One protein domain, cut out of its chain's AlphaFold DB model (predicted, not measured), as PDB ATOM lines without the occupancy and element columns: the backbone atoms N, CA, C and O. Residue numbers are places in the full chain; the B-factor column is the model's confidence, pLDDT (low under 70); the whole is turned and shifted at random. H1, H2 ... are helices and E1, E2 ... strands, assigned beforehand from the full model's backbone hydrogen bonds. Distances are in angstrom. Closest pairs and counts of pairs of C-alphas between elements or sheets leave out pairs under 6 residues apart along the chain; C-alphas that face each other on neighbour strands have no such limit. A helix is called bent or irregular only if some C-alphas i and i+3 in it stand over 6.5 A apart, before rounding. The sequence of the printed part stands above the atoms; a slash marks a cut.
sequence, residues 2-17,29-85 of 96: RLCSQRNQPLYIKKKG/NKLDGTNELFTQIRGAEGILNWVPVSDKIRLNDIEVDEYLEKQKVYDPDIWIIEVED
ATOM      1  N   ARG A   2     197.681 185.365 200.211       84.12
ATOM      2  CA  ARG A   2     196.849 184.808 201.306       84.12
ATOM      3  C   ARG A   2     195.775 183.813 200.843       84.12
ATOM      4  O   ARG A   2     195.655 182.748 201.434       84.12
ATOM      5  N   LEU A   3     195.030 184.140 199.785       83.62
ATOM      6  CA  LEU A   3     193.961 183.274 199.269       83.62
ATOM      7  C   LEU A   3     194.489 181.944 198.712       83.62
ATOM      8  O   LEU A   3     193.927 180.900 199.018       83.62
ATOM      9  N   CYS A   4     195.591 181.966 197.956       79.44
ATOM     10  CA  CYS A   4     196.236 180.749 197.450       79.44
ATOM     11  C   CYS A   4     196.691 179.846 198.603       79.44
ATOM     12  O   CYS A   4     196.413 178.652 198.595       79.44
ATOM     13  N   SER A   5     197.292 180.432 199.646       79.94
ATOM     14  CA  SER A   5     197.689 179.694 200.850       79.94
ATOM     15  C   SER A   5     196.493 179.053 201.565       79.94
ATOM     16  O   SER A   5     196.592 177.908 201.986       79.94
ATOM     17  N   GLN A   6     195.347 179.735 201.647       86.12
ATOM     18  CA  GLN A   6     194.120 179.158 202.215       86.12
ATOM     19  C   GLN A   6     193.525 178.030 201.358       86.12
ATOM     20  O   GLN A   6     192.824 177.171 201.884       86.12
ATOM     21  N   ARG A   7     193.787 178.037 200.047       85.56
ATOM     22  CA  ARG A   7     193.289 177.053 199.076       85.56
ATOM     23  C   ARG A   7     194.286 175.925 198.789       85.56
ATOM     24  O   ARG A   7     194.023 175.118 197.903       85.56
ATOM     25  N   ASN A   8     195.407 175.861 199.516       86.75
ATOM     26  CA  ASN A   8     196.522 174.946 199.247       86.75
ATOM     27  C   ASN A   8     196.990 174.983 197.778       86.75
ATOM     28  O   ASN A   8     197.291 173.948 197.191       86.75
ATOM     29  N   GLN A   9     197.038 176.178 197.185       90.00
ATOM     30  CA  GLN A   9     197.599 176.405 195.853       90.00
ATOM     31  C   GLN A   9     199.027 176.944 196.009       90.00
ATOM     32  O   GLN A   9     199.183 178.064 196.522       90.00
ATOM     33  N   PRO A  10     200.062 176.171 195.619       94.19
ATOM     34  CA  PRO A  10     201.440 176.645 195.630       94.19
ATOM     35  C   PRO A  10     201.581 177.898 194.770       94.19
ATOM     36  O   PRO A  10     201.033 177.974 193.669       94.19
ATOM     37  N   LEU A  11     202.302 178.894 195.285       95.44
ATOM     38  CA  LEU A  11     202.679 180.044 194.481       95.44
ATOM     39  C   LEU A  11     204.046 180.596 194.848       95.44
ATOM     40  O   LEU A  11     204.460 180.576 196.010       95.44
ATOM     41  N   TYR A  12     204.695 181.172 193.845       95.94
ATOM     42  CA  TYR A  12     206.065 181.640 193.905       95.94
ATOM     43  C   TYR A  12     206.168 183.036 193.301       95.94
ATOM     44  O   TYR A  12     205.527 183.365 192.304       95.94
ATOM     45  N   ILE A  13     207.006 183.877 193.902       96.50
ATOM     46  CA  ILE A  13     207.373 185.165 193.315       96.50
ATOM     47  C   ILE A  13     208.629 184.922 192.476       96.50
ATOM     48  O   ILE A  13     209.723 184.845 193.032       96.50
ATOM     49  N   LYS A  14     208.475 184.788 191.154       96.62
ATOM     50  CA  LYS A  14     209.596 184.591 190.216       96.62
ATOM     51  C   LYS A  14     210.410 185.865 190.024       96.62
ATOM     52  O   LYS A  14     211.621 185.804 189.836       96.62
ATOM     53  N   LYS A  15     209.754 187.025 190.100       97.19
ATOM     54  CA  LYS A  15     210.408 188.336 190.090       97.19
ATOM     55  C   LYS A  15     209.628 189.318 190.952       97.19
ATOM     56  O   LYS A  15     208.407 189.414 190.839       97.19
ATOM     57  N   LYS A  16     210.356 190.051 191.794       96.69
ATOM     58  CA  LYS A  16     209.840 191.234 192.485       96.69
ATOM     59  C   LYS A  16     210.017 192.454 191.585       96.69
ATOM     60  O   LYS A  16     211.084 192.615 190.986       96.69
ATOM     61  N   GLY A  17     208.964 193.253 191.514       95.38
ATOM     62  CA  GLY A  17     208.933 194.543 190.844       95.38
ATOM     63  C   GLY A  17     208.857 195.691 191.844       95.38
ATOM     64  O   GLY A  17     209.076 195.494 193.046       95.38
ATOM     65  N   ASN A  29     200.696 177.829 185.993       97.38
ATOM     66  CA  ASN A  29     201.384 176.639 185.510       97.38
ATOM     67  C   ASN A  29     200.485 175.409 185.704       97.38
ATOM     68  O   ASN A  29     200.114 175.078 186.834       97.38
ATOM     69  N   LYS A  30     200.126 174.726 184.612       96.69
ATOM     70  CA  LYS A  30     199.225 173.561 184.639       96.69
ATOM     71  C   LYS A  30     199.936 172.248 184.972       96.69
ATOM     72  O   LYS A  30     199.283 171.215 185.082       96.69
ATOM     73  N   LEU A  31     201.257 172.282 185.173       96.25
ATOM     74  CA  LEU A  31     202.123 171.128 185.448       96.25
ATOM     75  C   LEU A  31     202.109 170.043 184.354       96.25
ATOM     76  O   LEU A  31     202.561 168.923 184.584       96.25
ATOM     77  N   ASP A  32     201.631 170.379 183.156       96.31
ATOM     78  CA  ASP A  32     201.611 169.524 181.962       96.31
ATOM     79  C   ASP A  32     202.454 170.110 180.805       96.31
ATOM     80  O   ASP A  32     202.340 169.670 179.662       96.31
ATOM     81  N   GLY A  33     203.303 171.106 181.099       96.19
ATOM     82  CA  GLY A  33     204.087 171.866 180.113       96.19
ATOM     83  C   GLY A  33     203.308 172.997 179.434       96.19
ATOM     84  O   GLY A  33     203.808 173.628 178.499       96.19
ATOM     85  N   THR A  34     202.072 173.247 179.879       97.44
ATOM     86  CA  THR A  34     201.243 174.353 179.411       97.44
ATOM     87  C   THR A  34     200.920 175.342 180.526       97.44
ATOM     88  O   THR A  34     200.932 175.031 181.720       97.44
ATOM     89  N   ASN A  35     200.642 176.574 180.117       98.00
ATOM     90  CA  ASN A  35     200.492 177.715 180.997       98.00
ATOM     91  C   ASN A  35     199.389 178.642 180.493       98.00
ATOM     92  O   ASN A  35     199.154 178.762 179.290       98.00
ATOM     93  N   GLU A  36     198.795 179.384 181.415       97.25
ATOM     94  CA  GLU A  36     198.048 180.600 181.102       97.25
ATOM     95  C   GLU A  36     198.784 181.789 181.715       97.25
ATOM     96  O   GLU A  36     199.276 181.705 182.840       97.25
ATOM     97  N   LEU A  37     198.882 182.898 180.987       97.25
ATOM     98  CA  LEU A  37     199.578 184.090 181.458       97.25
ATOM     99  C   LEU A  37     198.631 185.286 181.402       97.25
ATOM    100  O   LEU A  37     198.068 185.600 180.353       97.25
ATOM    101  N   PHE A  38     198.476 185.951 182.541       96.81
ATOM    102  CA  PHE A  38     197.588 187.094 182.716       96.81
ATOM    103  C   PHE A  38     198.366 188.339 183.122       96.81
ATOM    104  O   PHE A  38     199.389 188.250 183.802       96.81
ATOM    105  N   THR A  39     197.831 189.500 182.761       95.56
ATOM    106  CA  THR A  39     198.302 190.808 183.224       95.56
ATOM    107  C   THR A  39     197.141 191.670 183.705       95.56
ATOM    108  O   THR A  39     195.973 191.369 183.437       95.56
ATOM    109  N   GLN A  40     197.455 192.737 184.434       91.75
ATOM    110  CA  GLN A  40     196.470 193.702 184.907       91.75
ATOM    111  C   GLN A  40     196.305 194.858 183.926       91.75
ATOM    112  O   GLN A  40     197.277 195.498 183.532       91.75
ATOM    113  N   ILE A  41     195.055 195.192 183.616       88.94
ATOM    114  CA  ILE A  41     194.695 196.418 182.903       88.94
ATOM    115  C   ILE A  41     193.707 197.238 183.727       88.94
ATOM    116  O   ILE A  41     192.900 196.697 184.483       88.94
ATOM    117  N   ARG A  42     193.743 198.562 183.562       83.56
ATOM    118  CA  ARG A  42     192.708 199.455 184.091       83.56
ATOM    119  C   ARG A  42     191.661 199.692 183.009       83.56
ATOM    120  O   ARG A  42     191.982 200.206 181.942       83.56
ATOM    121  N   GLY A  43     190.418 199.304 183.282       79.75
ATOM    122  CA  GLY A  43     189.278 199.627 182.427       79.75
ATOM    123  C   GLY A  43     188.949 201.124 182.451       79.75
ATOM    124  O   GLY A  43     189.443 201.867 183.297       79.75
ATOM    125  N   ALA A  44     188.068 201.564 181.547       81.06
ATOM    126  CA  ALA A  44     187.659 202.971 181.417       81.06
ATOM    127  C   ALA A  44     187.058 203.565 182.710       81.06
ATOM    128  O   ALA A  44     187.176 204.752 182.988       81.06
ATOM    129  N   GLU A  45     186.452 202.708 183.520       83.44
ATOM    130  CA  GLU A  45     185.860 202.983 184.832       83.44
ATOM    131  C   GLU A  45     186.877 202.956 185.995       83.44
ATOM    132  O   GLU A  45     186.500 203.024 187.161       83.44
ATOM    133  N   GLY A  46     188.175 202.825 185.697       80.31
ATOM    134  CA  GLY A  46     189.262 202.793 186.684       80.31
ATOM    135  C   GLY A  46     189.427 201.458 187.418       80.31
ATOM    136  O   GLY A  46     190.310 201.323 188.268       80.31
ATOM    137  N   ILE A  47     188.606 200.465 187.081       83.31
ATOM    138  CA  ILE A  47     188.612 199.137 187.692       83.31
ATOM    139  C   ILE A  47     189.745 198.292 187.111       83.31
ATOM    140  O   ILE A  47     189.963 198.267 185.900       83.31
ATOM    141  N   LEU A  48     190.441 197.572 187.991       85.56
ATOM    142  CA  LEU A  48     191.442 196.583 187.611       85.56
ATOM    143  C   LEU A  48     190.773 195.311 187.094       85.56
ATOM    144  O   LEU A  48     189.977 194.695 187.803       85.56
ATOM    145  N   ASN A  49     191.154 194.908 185.888       89.62
ATOM    146  CA  ASN A  49     190.747 193.660 185.264       89.62
ATOM    147  C   ASN A  49     191.983 192.822 184.936       89.62
ATOM    148  O   ASN A  49     193.028 193.358 184.564       89.62
ATOM    149  N   TRP A  50     191.843 191.505 185.059       92.31
ATOM    150  CA  TRP A  50     192.851 190.546 184.624       92.31
ATOM    151  C   TRP A  50     192.521 190.084 183.215       92.31
ATOM    152  O   TRP A  50     191.394 189.666 182.954       92.31
ATOM    153  N   VAL A  51     193.493 190.169 182.315       93.25
ATOM    154  CA  VAL A  51     193.324 189.770 180.916       93.25
ATOM    155  C   VAL A  51     194.427 188.809 180.499       93.25
ATOM    156  O   VAL A  51     195.563 188.963 180.963       93.25
ATOM    157  N   PRO A  52     194.117 187.809 179.656       95.25
ATOM    158  CA  PRO A  52     195.138 186.937 179.107       95.25
ATOM    159  C   PRO A  52     196.066 187.750 178.199       95.25
ATOM    160  O   PRO A  52     195.632 188.660 177.495       95.25
ATOM    161  N   VAL A  53     197.357 187.424 178.208       94.81
ATOM    162  CA  VAL A  53     198.347 188.097 177.346       94.81
ATOM    163  C   VAL A  53     198.349 187.569 175.908       94.81
ATOM    164  O   VAL A  53     199.033 188.119 175.046       94.81
ATOM    165  N   SER A  54     197.630 186.475 175.658       91.19
ATOM    166  CA  SER A  54     197.536 185.802 174.368       91.19
ATOM    167  C   SER A  54     196.104 185.351 174.114       91.19
ATOM    168  O   SER A  54     195.414 184.936 175.040       91.19
ATOM    169  N   ASP A  55     195.692 185.358 172.847       88.50
ATOM    170  CA  ASP A  55     194.420 184.774 172.406       88.50
ATOM    171  C   ASP A  55     194.451 183.235 172.400       88.50
ATOM    172  O   ASP A  55     193.426 182.575 172.213       88.50
ATOM    173  N   LYS A  56     195.635 182.631 172.578       88.38
ATOM    174  CA  LYS A  56     195.764 181.185 172.751       88.38
ATOM    175  C   LYS A  56     195.224 180.785 174.119       88.38
ATOM    176  O   LYS A  56     195.565 181.396 175.123       88.38
ATOM    177  N   ILE A  57     194.470 179.684 174.152       85.75
ATOM    178  CA  ILE A  57     193.957 179.105 175.402       85.75
ATOM    179  C   ILE A  57     195.113 178.761 176.343       85.75
ATOM    180  O   ILE A  57     195.019 179.022 177.534       85.75
ATOM    181  N   ARG A  58     196.201 178.183 175.813       93.00
ATOM    182  CA  ARG A  58     197.409 177.875 176.581       93.00
ATOM    183  C   ARG A  58     198.677 178.168 175.790       93.00
ATOM    184  O   ARG A  58     198.709 178.008 174.570       93.00
ATOM    185  N   LEU A  59     199.707 178.569 176.521       97.00
ATOM    186  CA  LEU A  59     201.068 178.806 176.057       97.00
ATOM    187  C   LEU A  59     201.970 177.682 176.560       97.00
ATOM    188  O   LEU A  59     201.778 177.191 177.673       97.00
ATOM    189  N   ASN A  60     202.961 177.279 175.774       97.69
ATOM    190  CA  ASN A  60     204.029 176.426 176.299       97.69
ATOM    191  C   ASN A  60     205.056 177.250 177.100       97.69
ATOM    192  O   ASN A  60     205.032 178.483 177.074       97.69
ATOM    193  N   ASP A  61     205.961 176.569 177.806       96.62
ATOM    194  CA  ASP A  61     206.969 177.216 178.659       96.62
ATOM    195  C   ASP A  61     207.847 178.225 177.897       96.62
ATOM    196  O   ASP A  61     208.085 179.327 178.384       96.62
ATOM    197  N   ILE A  62     208.259 177.894 176.666       97.12
ATOM    198  CA  ILE A  62     209.108 178.764 175.834       97.12
ATOM    199  C   ILE A  62     208.360 180.049 175.471       97.12
ATOM    200  O   ILE A  62     208.915 181.139 175.574       97.12
ATOM    201  N   GLU A  63     207.090 179.944 175.077       97.56
ATOM    202  CA  GLU A  63     206.273 181.108 174.721       97.56
ATOM    203  C   GLU A  63     206.066 182.051 175.914       97.56
ATOM    204  O   GLU A  63     206.096 183.274 175.751       97.56
ATOM    205  N   VAL A  64     205.867 181.491 177.113       97.62
ATOM    206  CA  VAL A  64     205.748 182.270 178.354       97.62
ATOM    207  C   VAL A  64     207.055 182.979 178.675       97.62
ATOM    208  O   VAL A  64     207.043 184.188 178.925       97.62
ATOM    209  N   ASP A  65     208.173 182.256 178.643       97.06
ATOM    210  CA  ASP A  65     209.486 182.812 178.956       97.06
ATOM    211  C   ASP A  65     209.870 183.914 177.959       97.06
ATOM    212  O   ASP A  65     210.238 185.014 178.372       97.06
ATOM    213  N   GLU A  66     209.692 183.690 176.653       97.62
ATOM    214  CA  GLU A  66     209.955 184.702 175.625       97.62
ATOM    215  C   GLU A  66     209.108 185.965 175.810       97.62
ATOM    216  O   GLU A  66     209.594 187.082 175.594       97.62
ATOM    217  N   TYR A  67     207.836 185.812 176.183       97.19
ATOM    218  CA  TYR A  67     206.965 186.951 176.446       97.19
ATOM    219  C   TYR A  67     207.448 187.729 177.675       97.19
ATOM    220  O   TYR A  67     207.624 188.946 177.601       97.19
ATOM    221  N   LEU A  68     207.699 187.039 178.790       97.00
ATOM    222  CA  LEU A  68     208.119 187.667 180.042       97.00
ATOM    223  C   LEU A  68     209.494 188.329 179.928       97.00
ATOM    224  O   LEU A  68     209.672 189.415 180.473       97.00
ATOM    225  N   GLU A  69     210.449 187.741 179.205       97.19
ATOM    226  CA  GLU A  69     211.749 188.376 178.947       97.19
ATOM    227  C   GLU A  69     211.597 189.686 178.169       97.19
ATOM    228  O   GLU A  69     212.195 190.695 178.543       97.19
ATOM    229  N   LYS A  70     210.730 189.729 177.149       97.25
ATOM    230  CA  LYS A  70     210.424 190.986 176.447       97.25
ATOM    231  C   LYS A  70     209.839 192.025 177.402       97.25
ATOM    232  O   LYS A  70     210.277 193.170 177.384       97.25
ATOM    233  N   GLN A  71     208.901 191.631 178.266       96.81
ATOM    234  CA  GLN A  71     208.313 192.555 179.242       96.81
ATOM    235  C   GLN A  71     209.339 193.074 180.251       96.81
ATOM    236  O   GLN A  71     209.331 194.264 180.528       96.81
ATOM    237  N   LYS A  72     210.271 192.239 180.731       96.50
ATOM    238  CA  LYS A  72     211.363 192.682 181.621       96.50
ATOM    239  C   LYS A  72     212.264 193.734 180.972       96.50
ATOM    240  O   LYS A  72     212.806 194.579 181.677       96.50
ATOM    241  N   VAL A  73     212.461 193.656 179.654       96.88
ATOM    242  CA  VAL A  73     213.236 194.652 178.900       96.88
ATOM    243  C   VAL A  73     212.453 195.954 178.742       96.88
ATOM    244  O   VAL A  73     213.046 197.026 178.846       96.88
ATOM    245  N   TYR A  74     211.142 195.878 178.495       95.31
ATOM    246  CA  TYR A  74     210.292 197.066 178.380       95.31
ATOM    247  C   TYR A  74     210.087 197.780 179.716       95.31
ATOM    248  O   TYR A  74     210.143 199.006 179.767       95.31
ATOM    249  N   ASP A  75     209.859 197.012 180.776       95.00
ATOM    250  CA  ASP A  75     209.624 197.495 182.128       95.00
ATOM    251  C   ASP A  75     210.342 196.569 183.135       95.00
ATOM    252  O   ASP A  75     209.884 195.455 183.423       95.00
ATOM    253  N   PRO A  76     211.500 196.987 183.677       94.69
ATOM    254  CA  PRO A  76     212.243 196.185 184.641       94.69
ATOM    255  C   PRO A  76     211.538 196.070 186.001       94.69
ATOM    256  O   PRO A  76     211.920 195.202 186.796       94.69
ATOM    257  N   ASP A  77     210.506 196.879 186.257       96.00
ATOM    258  CA  ASP A  77     209.818 196.999 187.542       96.00
ATOM    259  C   ASP A  77     208.559 196.124 187.639       96.00
ATOM    260  O   ASP A  77     207.785 196.227 188.593       96.00
ATOM    261  N   ILE A  78     208.371 195.189 186.705       96.88
ATOM    262  CA  ILE A  78     207.259 194.234 186.745       96.88
ATOM    263  C   ILE A  78     207.400 193.171 187.845       96.88
ATOM    264  O   ILE A  78     208.490 192.679 188.164       96.88
ATOM    265  N   TRP A  79     206.256 192.731 188.361       97.69
ATOM    266  CA  TRP A  79     206.109 191.542 189.192       97.69
ATOM    267  C   TRP A  79     205.764 190.326 188.343       97.69
ATOM    268  O   TRP A  79     204.900 190.391 187.472       97.69
ATOM    269  N   ILE A  80     206.384 189.190 188.656       97.75
ATOM    270  CA  ILE A  80     206.036 187.900 188.057       97.75
ATOM    271  C   ILE A  80     205.720 186.934 189.186       97.75
ATOM    272  O   ILE A  80     206.582 186.607 190.010       97.75
ATOM    273  N   ILE A  81     204.471 186.494 189.212       97.12
ATOM    274  CA  ILE A  81     203.938 185.546 190.176       97.12
ATOM    275  C   ILE A  81     203.565 184.282 189.414       97.12
ATOM    276  O   ILE A  81     202.828 184.345 188.437       97.12
ATOM    277  N   GLU A  82     204.051 183.139 189.872       97.38
ATOM    278  CA  GLU A  82     203.665 181.835 189.345       97.38
ATOM    279  C   GLU A  82     202.779 181.125 190.358       97.38
ATOM    280  O   GLU A  82     203.055 181.162 191.557       97.38
ATOM    281  N   VAL A  83     201.712 180.503 189.875       96.88
ATOM    282  CA  VAL A  83     200.790 179.684 190.655       96.88
ATOM    283  C   VAL A  83     200.720 178.317 189.992       96.88
ATOM    284  O   VAL A  83     200.456 178.228 188.795       96.88
ATOM    285  N   GLU A  84     200.914 177.254 190.765       96.56
ATOM    286  CA  GLU A  84     200.623 175.905 190.286       96.56
ATOM    287  C   GLU A  84     199.107 175.685 190.315       96.56
ATOM    288  O   GLU A  84     198.468 175.757 191.370       96.56
ATOM    289  N   ASP A  85     198.519 175.428 189.149       95.62
ATOM    290  CA  ASP A  85     197.077 175.259 188.983       95.62
ATOM    291  C   ASP A  85     196.718 174.104 188.025       95.62
ATOM    292  O   ASP A  85     196.028 174.311 187.026       95.62
TER     293      ASP A  85
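AT A GLANCE: This is residues 2 to 17 and 29 to 85 of the 96 residues of an uncharacterized protein of Rhodospirillaceae bacterium TMED23 (UniProt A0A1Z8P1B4). Two antiparallel strand pairs, E1 with E4 and the hairpin of E2 and E3, come together where E2 and E4 are near each other, and the long helix H2 runs along one side of this loose wall, beside the first part of E2. The other part of E2 runs away with E3 as a two-stranded arm, while the short helix H1 lies far from H2, beyond the beginning of E1. The printed part has 73 residues, with two named helices and four named strands in the order H1, E1, E2, E3, H2, E4; they make two sheets, E1 - E4 and E2 - E3, both antiparallel. The class is mixed, helices and strands. The whole is only just compact, close to loose, with a radius of gyration of the C-alphas of 13.2 A, and its rounded outline spans 33 by 30 by 25 A.

IN THESE COORDINATES: H1 holds residues 2 to 6 and begins at C-alpha 2, at (196.849, 184.808, 201.306); it is 6.3 A from first to last C-alpha. E1 follows with residues 11 to 15, 12.2 A. After the cut, E2 holds residues 34 to 42; it is the longest strand, 26.9 A from C-alpha 34 at (201.243, 174.353, 179.411) to C-alpha 42. E3, residues 48 to 52, is 13.4 A long. H2, the longest helix, holds residues 61 to 74 and is 20.1 A long. E4, residues 79 to 84, is 16.6 A long and ends at C-alpha 84, at (200.623, 175.905, 190.286). Neither helix is bent or irregular.

HOW THE PARTS SIT: H1 and E1 have 1 pair of C-alphas within 8 A, those of Cys 4 and Leu 11, 7.1 A apart. H1 is apart from E4, but only just, with a closest distance of 8.2 A between C-alphas. E1 and E4 are antiparallel neighbours at 152 degrees between their directions; N 12 and O 82 are 2.8 A apart and N 82 and O 12 are 2.9 A apart, both within hydrogen-bond range. E4 is near E2, with 10 pairs of C-alphas within 10 A. E2 and E3 form a hairpin, antiparallel at 149 degrees; the C-alphas of Phe 38 and Pro 52, which face each other, are 4.4 A apart, and N 41 and O 49, at 2.9 A, are within hydrogen-bond range. At its other end E2 has a short pairing, residues 34 to 35 with residues 59 to 60, antiparallel. H2 has 4 pairs of C-alphas within 8 A of E2, the closest being those of Thr 34 and Asp 61, 6.4 A apart. E1 and H2 are apart, and so are E3 and E4. In H1 and H2, every O i to N i+4 pair is within hydrogen-bond range.

THE WHOLE: The two C-alphas farthest apart are those of Asp 32 and Glu 45, at 37.1 A. The first and last printed C-alphas, of Arg 2 and Asp 85, are 15.6 A apart. Residues 18 to 28 are cut out, and C-alphas 17 and 29 are 20.1 A apart across the cut, which falls in the link from E1 to E2. Of the links that are printed whole, H1 to E1, E2 to E3 and H2 to E4 are tight, and E3 to H2, with 8 residues between them, is short. The centre of E2 is nearest to the mean of the C-alphas, at 4.5 A, and that of H1 is farthest, at 16.8 A. The mean pLDDT of the printed part is 93.0, that of H1 is 83, and no printed residue is under 70.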